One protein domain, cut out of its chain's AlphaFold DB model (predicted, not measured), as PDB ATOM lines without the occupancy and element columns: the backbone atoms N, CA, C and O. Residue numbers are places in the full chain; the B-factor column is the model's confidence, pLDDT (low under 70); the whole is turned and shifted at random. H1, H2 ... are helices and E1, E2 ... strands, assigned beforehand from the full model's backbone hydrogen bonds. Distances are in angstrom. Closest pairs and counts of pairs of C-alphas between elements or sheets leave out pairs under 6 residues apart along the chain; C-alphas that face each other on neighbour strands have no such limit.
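Overview. This is residues 196 to 284 of the 395 residues of an uncharacterized protein of Choiromyces venosus 120613-1 (UniProt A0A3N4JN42). One strongly twisted antiparallel sheet, ordered E1 E2 E5 E3 E4, curls like part of a barrel, and the helix H1 only grazes it. Printed are 89 residues with five named strands and one named helix, along the chain E1 E2 H1 E3 E4 E5, a mixed class. The whole is compact, radius of gyration of the C-alphas 13.5 A, spans 41 by 33 by 22 A.

Arrangement. E1, residues 196 to 202, and E2, residues 210 to 217, form a hairpin; N 198 and O 213 are 2.8 A apart. H1, residues 222 to 231, grazes the sheet with residues 225 to 229; every O i to N i+4 pair is within hydrogen-bond range. E3, residues 251 to 258, and E4, residues 263 to 266, form another hairpin (N 256 to O 264, 2.9 A). E5, residues 272 to 280, bends by 76 degrees at residue 275 and is the antiparallel neighbour of E2 (N 216 to O 277, 2.8 A) and E3 (N 275 to O 255, 2.8 A). E2, H1 and E3 make a split strand-helix-strand unit, its same-way strands separated by E5, with a right-handed crossover.

Along the chain. E1 begins at C-alpha 196 (-31.321, 30.459, -43.063); E5, 21.0 A long, ends at C-alpha 280 (-22.966, 36.102, -50.265).

Size, cuts and confidence. The farthest C-alphas, Asn 260 and Asp 284, are 40.6 A apart. The printed part has no cut. The H1 to E3 link is long; pLDDT is under 70 at residues 221 to 222, 237 to 248 and 267 to 271.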
ATOM      1  N   ALA A 196     -30.212  30.149 -42.170       87.75
ATOM      2  CA  ALA A 196     -31.321  30.459 -43.063       87.75
ATOM      3  C   ALA A 196     -30.790  30.832 -44.451       87.75
ATOM      4  O   ALA A 196     -29.802  31.560 -44.565       87.75
ATOM      5  N   PHE A 197     -31.460  30.339 -45.489       88.81
ATOM      6  CA  PHE A 197     -31.256  30.781 -46.864       88.81
ATOM      7  C   PHE A 197     -32.096  32.036 -47.134       88.81
ATOM      8  O   PHE A 197     -33.205  32.168 -46.615       88.81
ATOM      9  N   ILE A 198     -31.553  32.948 -47.934       89.69
ATOM     10  CA  ILE A 198     -32.205  34.157 -48.430       89.69
ATOM     11  C   ILE A 198     -32.090  34.081 -49.952       89.69
ATOM     12  O   ILE A 198     -30.986  34.180 -50.480       89.69
ATOM     13  N   GLU A 199     -33.199  33.859 -50.653       89.00
ATOM     14  CA  GLU A 199     -33.187  33.700 -52.115       89.00
ATOM     15  C   GLU A 199     -32.882  35.027 -52.831       89.00
ATOM     16  O   GLU A 199     -32.051  35.070 -53.736       89.00
ATOM     17  N   GLU A 200     -33.462  36.124 -52.339       88.81
ATOM     18  CA  GLU A 200     -33.202  37.489 -52.798       88.81
ATOM     19  C   GLU A 200     -32.722  38.353 -51.619       88.81
ATOM     20  O   GLU A 200     -33.506  38.783 -50.771       88.81
ATOM     21  N   TYR A 201     -31.410  38.586 -51.539       87.88
ATOM     22  CA  TYR A 201     -30.816  39.635 -50.710       87.88
ATOM     23  C   TYR A 201     -30.544  40.863 -51.583       87.88
ATOM     24  O   TYR A 201     -30.102  40.732 -52.724       87.88
ATOM     25  N   ASP A 202     -30.754  42.052 -51.025       86.62
ATOM     26  CA  ASP A 202     -30.334  43.332 -51.598       86.62
ATOM     27  C   ASP A 202     -29.683  44.159 -50.482       86.62
ATOM     28  O   ASP A 202     -30.324  44.456 -49.475       86.62
ATOM     29  N   GLU A 203     -28.395  44.478 -50.627       81.75
ATOM     30  CA  GLU A 203     -27.643  45.348 -49.708       81.75
ATOM     31  C   GLU A 203     -28.115  46.812 -49.804       81.75
ATOM     32  O   GLU A 203     -27.994  47.571 -48.839       81.75
ATOM     33  N   GLY A 204     -28.683  47.195 -50.953       79.69
ATOM     34  CA  GLY A 204     -29.045  48.560 -51.302       79.69
ATOM     35  C   GLY A 204     -27.840  49.446 -51.654       79.69
ATOM     36  O   GLY A 204     -26.690  49.181 -51.305       79.69
ATOM     37  N   GLY A 205     -28.124  50.559 -52.332       74.25
ATOM     38  CA  GLY A 205     -27.119  51.555 -52.716       74.25
ATOM     39  C   GLY A 205     -26.319  51.211 -53.980       74.25
ATOM     40  O   GLY A 205     -26.420  50.131 -54.557       74.25
ATOM     41  N   GLU A 206     -25.533  52.179 -54.455       70.38
ATOM     42  CA  GLU A 206     -24.769  52.043 -55.696       70.38
ATOM     43  C   GLU A 206     -23.580  51.083 -55.511       70.38
ATOM     44  O   GLU A 206     -22.670  51.339 -54.724       70.38
ATOM     45  N   GLY A 207     -23.601  49.961 -56.237       74.06
ATOM     46  CA  GLY A 207     -22.594  48.901 -56.121       74.06
ATOM     47  C   GLY A 207     -22.805  47.920 -54.959       74.06
ATOM     48  O   GLY A 207     -21.912  47.109 -54.707       74.06
ATOM     49  N   GLY A 208     -23.952  47.972 -54.270       81.12
ATOM     50  CA  GLY A 208     -24.345  46.970 -53.275       81.12
ATOM     51  C   GLY A 208     -24.562  45.581 -53.891       81.12
ATOM     52  O   GLY A 208     -24.840  45.441 -55.085       81.12
ATOM     53  N   TYR A 209     -24.415  44.531 -53.084       86.12
ATOM     54  CA  TYR A 209     -24.683  43.163 -53.522       86.12
ATOM     55  C   TYR A 209     -26.188  42.877 -53.630       86.12
ATOM     56  O   TYR A 209     -26.932  43.064 -52.669       86.12
ATOM     57  N   SER A 210     -26.599  42.317 -54.771       89.19
ATOM     58  CA  SER A 210     -27.926  41.735 -54.972       89.19
ATOM     59  C   SER A 210     -27.801  40.290 -55.468       89.19
ATOM     60  O   SER A 210     -26.982  39.995 -56.344       89.19
ATOM     61  N   GLY A 211     -28.586  39.385 -54.881       89.62
ATOM     62  CA  GLY A 211     -28.574  37.948 -55.167       89.62
ATOM     63  C   GLY A 211     -28.761  37.085 -53.912       89.62
ATOM     64  O   GLY A 211     -29.035  37.617 -52.837       89.62
ATOM     65  N   PRO A 212     -28.624  35.753 -54.013       90.94
ATOM     66  CA  PRO A 212     -28.877  34.863 -52.884       90.94
ATOM     67  C   PRO A 212     -27.834  34.978 -51.762       90.94
ATOM     68  O   PRO A 212     -26.639  35.131 -52.004       90.94
ATOM     69  N   ALA A 213     -28.250  34.807 -50.512       90.38
ATOM     70  CA  ALA A 213     -27.376  34.853 -49.342       90.38
ATOM     71  C   ALA A 213     -27.709  33.751 -48.326       90.38
ATOM     72  O   ALA A 213     -28.779  33.146 -48.352       90.38
ATOM     73  N   PHE A 214     -26.802  33.514 -47.378       88.81
ATOM     74  CA  PHE A 214     -27.113  32.763 -46.159       88.81
ATOM     75  C   PHE A 214     -26.902  33.639 -44.937       88.81
ATOM     76  O   PHE A 214     -25.828  34.217 -44.767       88.81
ATOM     77  N   LYS A 215     -27.884  33.662 -44.034       88.56
ATOM     78  CA  LYS A 215     -27.659  34.108 -42.660       88.56
ATOM     79  C   LYS A 215     -27.286  32.899 -41.815       88.56
ATOM     80  O   LYS A 215     -28.009  31.907 -41.786       88.56
ATOM     81  N   VAL A 216     -26.156  32.968 -41.124       88.19
ATOM     82  CA  VAL A 216     -25.588  31.843 -40.374       88.19
ATOM     83  C   VAL A 216     -25.227  32.309 -38.972       88.19
ATOM     84  O   VAL A 216     -24.566  33.333 -38.798       88.19
ATOM     85  N   ARG A 217     -25.654  31.582 -37.939       87.12
ATOM     86  CA  ARG A 217     -25.252  31.876 -36.559       87.12
ATOM     87  C   ARG A 217     -23.768  31.563 -36.324       87.12
ATOM     88  O   ARG A 217     -23.134  30.837 -37.087       87.12
ATOM     89  N   ALA A 218     -23.209  32.096 -35.236       82.38
ATOM     90  CA  ALA A 218     -21.780  32.023 -34.915       82.38
ATOM     91  C   ALA A 218     -21.176  30.601 -34.975       82.38
ATOM     92  O   ALA A 218     -20.000  30.454 -35.308       82.38
ATOM     93  N   ARG A 219     -21.954  29.544 -34.707       79.38
ATOM     94  CA  ARG A 219     -21.608  28.163 -35.061       79.38
ATOM     95  C   ARG A 219     -22.254  27.757 -36.383       79.38
ATOM     96  O   ARG A 219     -23.282  27.081 -36.411       79.38
ATOM     97  N   CYS A 220     -21.530  28.011 -37.461       73.56
ATOM     98  CA  CYS A 220     -21.613  27.159 -38.636       73.56
ATOM     99  C   CYS A 220     -20.935  25.804 -38.345       73.56
ATOM    100  O   CYS A 220     -19.786  25.768 -37.895       73.56
ATOM    101  N   ARG A 221     -21.615  24.679 -38.607       69.62
ATOM    102  CA  ARG A 221     -20.981  23.349 -38.675       69.62
ATOM    103  C   ARG A 221     -20.676  23.062 -40.147       69.62
ATOM    104  O   ARG A 221     -21.595  22.726 -40.885       69.62
ATOM    105  N   GLY A 222     -19.406  23.167 -40.545       68.25
ATOM    106  CA  GLY A 222     -18.975  23.109 -41.952       68.25
ATOM    107  C   GLY A 222     -19.641  22.001 -42.776       68.25
ATOM    108  O   GLY A 222     -20.321  22.309 -43.743       68.25
ATOM    109  N   GLY A 223     -19.556  20.737 -42.344       72.44
ATOM    110  CA  GLY A 223     -20.175  19.617 -43.071       72.44
ATOM    111  C   GLY A 223     -21.705  19.692 -43.201       72.44
ATOM    112  O   GLY A 223     -22.240  19.357 -44.246       72.44
ATOM    113  N   MET A 224     -22.419  20.191 -42.184       74.56
ATOM    114  CA  MET A 224     -23.879  20.387 -42.262       74.56
ATOM    115  C   MET A 224     -24.244  21.520 -43.233       74.56
ATOM    116  O   MET A 224     -25.259  21.460 -43.915       74.56
ATOM    117  N   PHE A 225     -23.401  22.550 -43.303       78.44
ATOM    118  CA  PHE A 225     -23.617  23.686 -44.190       78.44
ATOM    119  C   PHE A 225     -23.253  23.369 -45.644       78.44
ATOM    120  O   PHE A 225     -23.973  23.786 -46.538       78.44
ATOM    121  N   VAL A 226     -22.203  22.574 -45.877       79.69
ATOM    122  CA  VAL A 226     -21.868  22.002 -47.195       79.69
ATOM    123  C   VAL A 226     -23.025  21.152 -47.727       79.69
ATOM    124  O   VAL A 226     -23.413  21.327 -48.874       79.69
ATOM    125  N   LEU A 227     -23.652  20.316 -46.888       83.19
ATOM    126  CA  LEU A 227     -24.852  19.565 -47.283       83.19
ATOM    127  C   LEU A 227     -26.021  20.492 -47.661       83.19
ATOM    128  O   LEU A 227     -26.564  20.349 -48.750       83.19
ATOM    129  N   LEU A 228     -26.350  21.498 -46.836       83.88
ATOM    130  CA  LEU A 228     -27.405  22.471 -47.167       83.88
ATOM    131  C   LEU A 228     -27.105  23.254 -48.461       83.88
ATOM    132  O   LEU A 228     -28.008  23.522 -49.249       83.88
ATOM    133  N   LEU A 229     -25.844  23.633 -48.677       85.94
ATOM    134  CA  LEU A 229     -25.399  24.298 -49.900       85.94
ATOM    135  C   LEU A 229     -25.573  23.378 -51.117       85.94
ATOM    136  O   LEU A 229     -26.090  23.831 -52.137       85.94
ATOM    137  N   LYS A 230     -25.222  22.091 -50.994       87.00
ATOM    138  CA  LYS A 230     -25.413  21.083 -52.044       87.00
ATOM    139  C   LYS A 230     -26.888  20.881 -52.389       87.00
ATOM    140  O   LYS A 230     -27.240  20.957 -53.563       87.00
ATOM    141  N   ASP A 231     -27.739  20.679 -51.385       88.62
ATOM    142  CA  ASP A 231     -29.178  20.436 -51.561       88.62
ATOM    143  C   ASP A 231     -29.898  21.622 -52.233       88.62
ATOM    144  O   ASP A 231     -30.890  21.431 -52.935       88.62
ATOM    145  N   LEU A 232     -29.378  22.844 -52.061       89.25
ATOM    146  CA  LEU A 232     -29.881  24.065 -52.700       89.25
ATOM    147  C   LEU A 232     -29.204  24.397 -54.046       89.25
ATOM    148  O   LEU A 232     -29.599  25.365 -54.692       89.25
ATOM    149  N   GLY A 233     -28.185  23.648 -54.485       90.06
ATOM    150  CA  GLY A 233     -27.417  23.962 -55.702       90.06
ATOM    151  C   GLY A 233     -26.565  25.237 -55.590       90.06
ATOM    152  O   GLY A 233     -26.334  25.931 -56.582       90.06
ATOM    153  N   MET A 234     -26.116  25.563 -54.377       89.75
ATOM    154  CA  MET A 234     -25.445  26.813 -54.009       89.75
ATOM    155  C   MET A 234     -24.021  26.579 -53.492       89.75
ATOM    156  O   MET A 234     -23.636  25.477 -53.121       89.75
ATOM    157  N   ARG A 235     -23.219  27.644 -53.429       85.19
ATOM    158  CA  ARG A 235     -21.846  27.642 -52.893       85.19
ATOM    159  C   ARG A 235     -21.474  29.002 -52.297       85.19
ATOM    160  O   ARG A 235     -22.078  30.020 -52.634       85.19
ATOM    161  N   LEU A 236     -20.415  29.021 -51.482       75.44
ATOM    162  CA  LEU A 236     -19.803  30.243 -50.925       75.44
ATOM    163  C   LEU A 236     -18.451  30.610 -51.569       75.44
ATOM    164  O   LEU A 236     -17.679  31.386 -51.013       75.44
ATOM    165  N   LEU A 237     -18.137  30.040 -52.735       68.75
ATOM    166  CA  LEU A 237     -16.967  30.460 -53.516       68.75
ATOM    167  C   LEU A 237     -17.258  31.822 -54.171       68.75
ATOM    168  O   LEU A 237     -18.418  32.171 -54.374       68.75
ATOM    169  N   GLY A 238     -16.235  32.568 -54.567       62.19
ATOM    170  CA  GLY A 238     -16.376  33.954 -55.004       62.19
ATOM    171  C   GLY A 238     -17.153  34.209 -56.295       62.19
ATOM    172  O   GLY A 238     -17.472  33.320 -57.099       62.19
ATOM    173  N   GLU A 239     -17.365  35.502 -56.529       58.50
ATOM    174  CA  GLU A 239     -17.778  36.054 -57.813       58.50
ATOM    175  C   GLU A 239     -16.835  35.590 -58.938       58.50
ATOM    176  O   GLU A 239     -15.629  35.402 -58.749       58.50
ATOM    177  N   LYS A 240     -17.411  35.356 -60.123       59.50
ATOM    178  CA  LYS A 240     -16.733  34.755 -61.291       59.50
ATOM    179  C   LYS A 240     -16.122  33.359 -61.041       59.50
ATOM    180  O   LYS A 240     -15.395  32.864 -61.893       59.50
ATOM    181  N   GLY A 241     -16.472  32.695 -59.932       58.03
ATOM    182  CA  GLY A 241     -16.149  31.288 -59.659       58.03
ATOM    183  C   GLY A 241     -14.853  31.039 -58.883       58.03
ATOM    184  O   GLY A 241     -14.473  29.885 -58.729       58.03
ATOM    185  N   ARG A 242     -14.179  32.083 -58.381       62.88
ATOM    186  CA  ARG A 242     -12.919  31.957 -57.621       62.88
ATOM    187  C   ARG A 242     -13.097  31.089 -56.372       62.88
ATOM    188  O   ARG A 242     -13.863  31.464 -55.489       62.88
ATOM    189  N   ILE A 243     -12.372  29.974 -56.262       57.47
ATOM    190  CA  ILE A 243     -12.606  28.974 -55.195       57.47
ATOM    191  C   ILE A 243     -12.333  29.527 -53.791       57.47
ATOM    192  O   ILE A 243     -13.046  29.179 -52.856       57.47
ATOM    193  N   LEU A 244     -11.375  30.444 -53.635       54.47
ATOM    194  CA  LEU A 244     -11.263  31.248 -52.419       54.47
ATOM    195  C   LEU A 244     -11.401  32.737 -52.728       54.47
ATOM    196  O   LEU A 244     -10.673  33.302 -53.545       54.47
ATOM    197  N   VAL A 245     -12.297  33.365 -51.975       58.06
ATOM    198  CA  VAL A 245     -12.152  34.746 -51.502       58.06
ATOM    199  C   VAL A 245     -11.722  34.677 -50.036       58.06
ATOM    200  O   VAL A 245     -11.806  33.610 -49.415       58.06
ATOM    201  N   ILE A 246     -11.275  35.784 -49.443       61.06
ATOM    202  CA  ILE A 246     -11.137  35.820 -47.986       61.06
ATOM    203  C   ILE A 246     -12.562  35.741 -47.425       61.06
ATOM    204  O   ILE A 246     -13.459  36.410 -47.929       61.06
ATOM    205  N   GLY A 247     -12.802  34.953 -46.373       65.44
ATOM    206  CA  GLY A 247     -14.154  34.804 -45.803       65.44
ATOM    207  C   GLY A 247     -14.799  36.120 -45.331       65.44
ATOM    208  O   GLY A 247     -16.005  36.160 -45.123       65.44
ATOM    209  N   ALA A 248     -14.006  37.189 -45.197       68.44
ATOM    210  CA  ALA A 248     -14.453  38.558 -44.953       68.44
ATOM    211  C   ALA A 248     -15.082  39.235 -46.193       68.44
ATOM    212  O   ALA A 248     -16.020  40.007 -46.045       68.44
ATOM    213  N   ASP A 249     -14.624  38.918 -47.408       74.62
ATOM    214  CA  ASP A 249     -15.109  39.516 -48.669       74.62
ATOM    215  C   ASP A 249     -16.499  38.986 -49.078       74.62
ATOM    216  O   ASP A 249     -17.175  39.548 -49.942       74.62
ATOM    217  N   LEU A 250     -16.921  37.884 -48.452       79.88
ATOM    218  CA  LEU A 250     -18.257  37.305 -48.571       79.88
ATOM    219  C   LEU A 250     -19.269  37.971 -47.628       79.88
ATOM    220  O   LEU A 250     -20.459  37.703 -47.759       79.88
ATOM    221  N   VAL A 251     -18.829  38.786 -46.663       85.62
ATOM    222  CA  VAL A 251     -19.694  39.339 -45.613       85.62
ATOM    223  C   VAL A 251     -20.546  40.481 -46.147       85.62
ATOM    224  O   VAL A 251     -20.034  41.457 -46.689       85.62
ATOM    225  N   LEU A 252     -21.853  40.356 -45.927       85.75
ATOM    226  CA  LEU A 252     -22.866  41.376 -46.198       85.75
ATOM    227  C   LEU A 252     -23.225  42.133 -44.912       85.75
ATOM    228  O   LEU A 252     -23.294  43.358 -44.889       85.75
ATOM    229  N   SER A 253     -23.398  41.402 -43.806       86.06
ATOM    230  CA  SER A 253     -23.606  41.992 -42.482       86.06
ATOM    231  C   SER A 253     -23.146  41.075 -41.350       86.06
ATOM    232  O   SER A 253     -23.030  39.857 -41.507       86.06
ATOM    233  N   LEU A 254     -22.892  41.671 -40.188       88.12
ATOM    234  CA  LEU A 254     -22.588  41.002 -38.929       88.12
ATOM    235  C   LEU A 254     -23.575  41.484 -37.869       88.12
ATOM    236  O   LEU A 254     -23.601  42.672 -37.552       88.12
ATOM    237  N   ASP A 255     -24.326  40.571 -37.261       88.62
ATOM    238  CA  ASP A 255     -25.081  40.885 -36.048       88.62
ATOM    239  C   ASP A 255     -24.191  40.623 -34.839       88.62
ATOM    240  O   ASP A 255     -23.648  39.521 -34.663       88.62
ATOM    241  N   VAL A 256     -23.998  41.656 -34.020       89.94
ATOM    242  CA  VAL A 256     -22.950  41.674 -33.000       89.94
ATOM    243  C   VAL A 256     -23.396  42.333 -31.697       89.94
ATOM    244  O   VAL A 256     -24.224  43.242 -31.679       89.94
ATOM    245  N   VAL A 257     -22.770  41.933 -30.589       88.62
ATOM    246  CA  VAL A 257     -22.818  42.672 -29.318       88.62
ATOM    247  C   VAL A 257     -21.526  43.468 -29.147       88.62
ATOM    248  O   VAL A 257     -20.442  42.891 -28.993       88.62
ATOM    249  N   ILE A 258     -21.636  44.797 -29.176       87.31
ATOM    250  CA  ILE A 258     -20.511  45.731 -29.000       87.31
ATOM    251  C   ILE A 258     -20.150  45.930 -27.518       87.31
ATOM    252  O   ILE A 258     -20.897  45.565 -26.614       87.31
ATOM    253  N   ALA A 259     -18.990  46.535 -27.238       83.06
ATOM    254  CA  ALA A 259     -18.414  46.626 -25.887       83.06
ATOM    255  C   ALA A 259     -19.239  47.419 -24.841       83.06
ATOM    256  O   ALA A 259     -19.009  47.265 -23.636       83.06
ATOM    257  N   ASN A 260     -20.205  48.248 -25.261       79.50
ATOM    258  CA  ASN A 260     -21.161  48.889 -24.345       79.50
ATOM    259  C   ASN A 260     -22.359  47.982 -23.979       79.50
ATOM    260  O   ASN A 260     -23.127  48.342 -23.093       79.50
ATOM    261  N   GLY A 261     -22.488  46.809 -24.612       81.38
ATOM    262  CA  GLY A 261     -23.543  45.817 -24.390       81.38
ATOM    263  C   GLY A 261     -24.704  45.868 -25.383       81.38
ATOM    264  O   GLY A 261     -25.551  44.976 -25.356       81.38
ATOM    265  N   ARG A 262     -24.775  46.873 -26.266       84.25
ATOM    266  CA  ARG A 262     -25.844  46.946 -27.271       84.25
ATOM    267  C   ARG A 262     -25.661  45.879 -28.348       84.25
ATOM    268  O   ARG A 262     -24.540  45.603 -28.780       84.25
ATOM    269  N   PHE A 263     -26.780  45.307 -28.773       86.31
ATOM    270  CA  PHE A 263     -26.877  44.481 -29.969       86.31
ATOM    271  C   PHE A 263     -27.087  45.383 -31.193       86.31
ATOM    272  O   PHE A 263     -27.922  46.287 -31.140       86.31
ATOM    273  N   VAL A 264     -26.310  45.180 -32.258       85.94
ATOM    274  CA  VAL A 264     -26.368  45.970 -33.499       85.94
ATOM    275  C   VAL A 264     -26.052  45.103 -34.719       85.94
ATOM    276  O   VAL A 264     -25.177  44.238 -34.657       85.94
ATOM    277  N   THR A 265     -26.704  45.390 -35.844       86.12
ATOM    278  CA  THR A 265     -26.261  44.936 -37.170       86.12
ATOM    279  C   THR A 265     -25.211  45.916 -37.689       86.12
ATOM    280  O   THR A 265     -25.488  47.105 -37.843       86.12
ATOM    281  N   ALA A 266     -23.999  45.433 -37.949       80.81
ATOM    282  CA  ALA A 266     -22.899  46.203 -38.517       80.81
ATOM    283  C   ALA A 266     -22.570  45.688 -39.922       80.81
ATOM    284  O   ALA A 266     -22.479  44.479 -40.135       80.81
ATOM    285  N   SER A 267     -22.354  46.592 -40.877       67.56
ATOM    286  CA  SER A 267     -21.874  46.221 -42.212       67.56
ATOM    287  C   SER A 267     -20.352  46.060 -42.240       67.56
ATOM    288  O   SER A 267     -19.859  45.054 -42.745       67.56
ATOM    289  N   LYS A 268     -19.585  47.026 -41.700       59.81
ATOM    290  CA  LYS A 268     -18.105  47.056 -41.755       59.81
ATOM    291  C   LYS A 268     -17.481  47.598 -40.450       59.81
ATOM    292  O   LYS A 268     -18.129  48.316 -39.693       59.81
ATOM    293  N   ASP A 269     -16.230  47.211 -40.192       54.69
ATOM    294  CA  ASP A 269     -15.298  47.736 -39.172       54.69
ATOM    295  C   ASP A 269     -15.820  47.965 -37.735       54.69
ATOM    296  O   ASP A 269     -15.933  49.094 -37.257       54.69
ATOM    297  N   THR A 270     -16.043  46.893 -36.963       58.56
ATOM    298  CA  THR A 270     -16.242  46.990 -35.499       58.56
ATOM    299  C   THR A 270     -15.744  45.750 -34.743       58.56
ATOM    300  O   THR A 270     -16.023  44.617 -35.124       58.56
ATOM    301  N   PHE A 271     -15.042  45.957 -33.620       69.69
ATOM    302  CA  PHE A 271     -14.654  44.883 -32.693       69.69
ATOM    303  C   PHE A 271     -15.800  44.558 -31.725       69.69
ATOM    304  O   PHE A 271     -16.131  45.360 -30.851       69.69
ATOM    305  N   ALA A 272     -16.393  43.373 -31.873       86.12
ATOM    306  CA  ALA A 272     -17.590  42.955 -31.144       86.12
ATOM    307  C   ALA A 272     -17.692  41.423 -31.026       86.12
ATOM    308  O   ALA A 272     -16.926  40.690 -31.654       86.12
ATOM    309  N   ILE A 273     -18.649  40.926 -30.235       88.50
ATOM    310  CA  ILE A 273     -18.983  39.496 -30.203       88.50
ATOM    311  C   ILE A 273     -20.010  39.215 -31.300       88.50
ATOM    312  O   ILE A 273     -21.171  39.594 -31.162       88.50
ATOM    313  N   VAL A 274     -19.589  38.540 -32.370       89.88
ATOM    314  CA  VAL A 274     -20.476  38.124 -33.467       89.88
ATOM    315  C   VAL A 274     -21.443  37.040 -32.990       89.88
ATOM    316  O   VAL A 274     -21.016  36.013 -32.454       89.88
ATOM    317  N   THR A 275     -22.742  37.250 -33.212       88.31
ATOM    318  CA  THR A 275     -23.797  36.251 -32.982       88.31
ATOM    319  C   THR A 275     -24.263  35.590 -34.273       88.31
ATOM    320  O   THR A 275     -24.583  34.401 -34.256       88.31
ATOM    321  N   SER A 276     -24.265  36.323 -35.389       88.81
ATOM    322  CA  SER A 276     -24.518  35.788 -36.731       88.81
ATOM    323  C   SER A 276     -23.860  36.640 -37.818       88.81
ATOM    324  O   SER A 276     -23.387  37.751 -37.571       88.81
ATOM    325  N   ILE A 277     -23.777  36.066 -39.012       88.31
ATOM    326  CA  ILE A 277     -23.132  36.616 -40.199       88.31
ATOM    327  C   ILE A 277     -24.044  36.371 -41.402       88.31
ATOM    328  O   ILE A 277     -24.557  35.264 -41.571       88.31
ATOM    329  N   SER A 278     -24.251  37.390 -42.228       88.12
ATOM    330  CA  SER A 278     -24.886  37.252 -43.542       88.12
ATOM    331  C   SER A 278     -23.783  37.160 -44.588       88.12
ATOM    332  O   SER A 278     -22.921  38.041 -44.635       88.12
ATOM    333  N   VAL A 279     -23.786  36.109 -45.407       88.19
ATOM    334  CA  VAL A 279     -22.769  35.870 -46.442       88.19
ATOM    335  C   VAL A 279     -23.377  35.741 -47.835       88.19
ATOM    336  O   VAL A 279     -24.421  35.109 -47.999       88.19
ATOM    337  N   LYS A 280     -22.686  36.298 -48.836       88.06
ATOM    338  CA  LYS A 280     -22.966  36.102 -50.265       88.06
ATOM    339  C   LYS A 280     -23.012  34.615 -50.597       88.06
ATOM    340  O   LYS A 280     -22.068  33.890 -50.285       88.06
ATOM    341  N   ALA A 281     -24.057  34.187 -51.290       88.50
ATOM    342  CA  ALA A 281     -24.128  32.882 -51.920       88.50
ATOM    343  C   ALA A 281     -24.114  33.038 -53.443       88.50
ATOM    344  O   ALA A 281     -24.424  34.091 -54.005       88.50
ATOM    345  N   HIS A 282     -23.738  31.975 -54.139       87.25
ATOM    346  CA  HIS A 282     -23.768  31.942 -55.595       87.25
ATOM    347  C   HIS A 282     -24.224  30.563 -56.082       87.25
ATOM    348  O   HIS A 282     -23.946  29.578 -55.394       87.25
ATOM    349  N   PRO A 283     -24.849  30.463 -57.272       90.25
ATOM    350  CA  PRO A 283     -25.127  29.179 -57.904       90.25
ATOM    351  C   PRO A 283     -23.853  28.353 -58.067       90.25
ATOM    352  O   PRO A 283     -22.782  28.901 -58.390       90.25
ATOM    353  N   ASP A 284     -23.977  27.050 -57.839       89.56
ATOM    354  CA  ASP A 284     -22.885  26.095 -57.954       89.56
ATOM    355  C   ASP A 284     -22.376  25.949 -59.406       89.56
ATOM    356  O   ASP A 284     -22.897  26.556 -60.348       89.56
TER     357      ASP A 284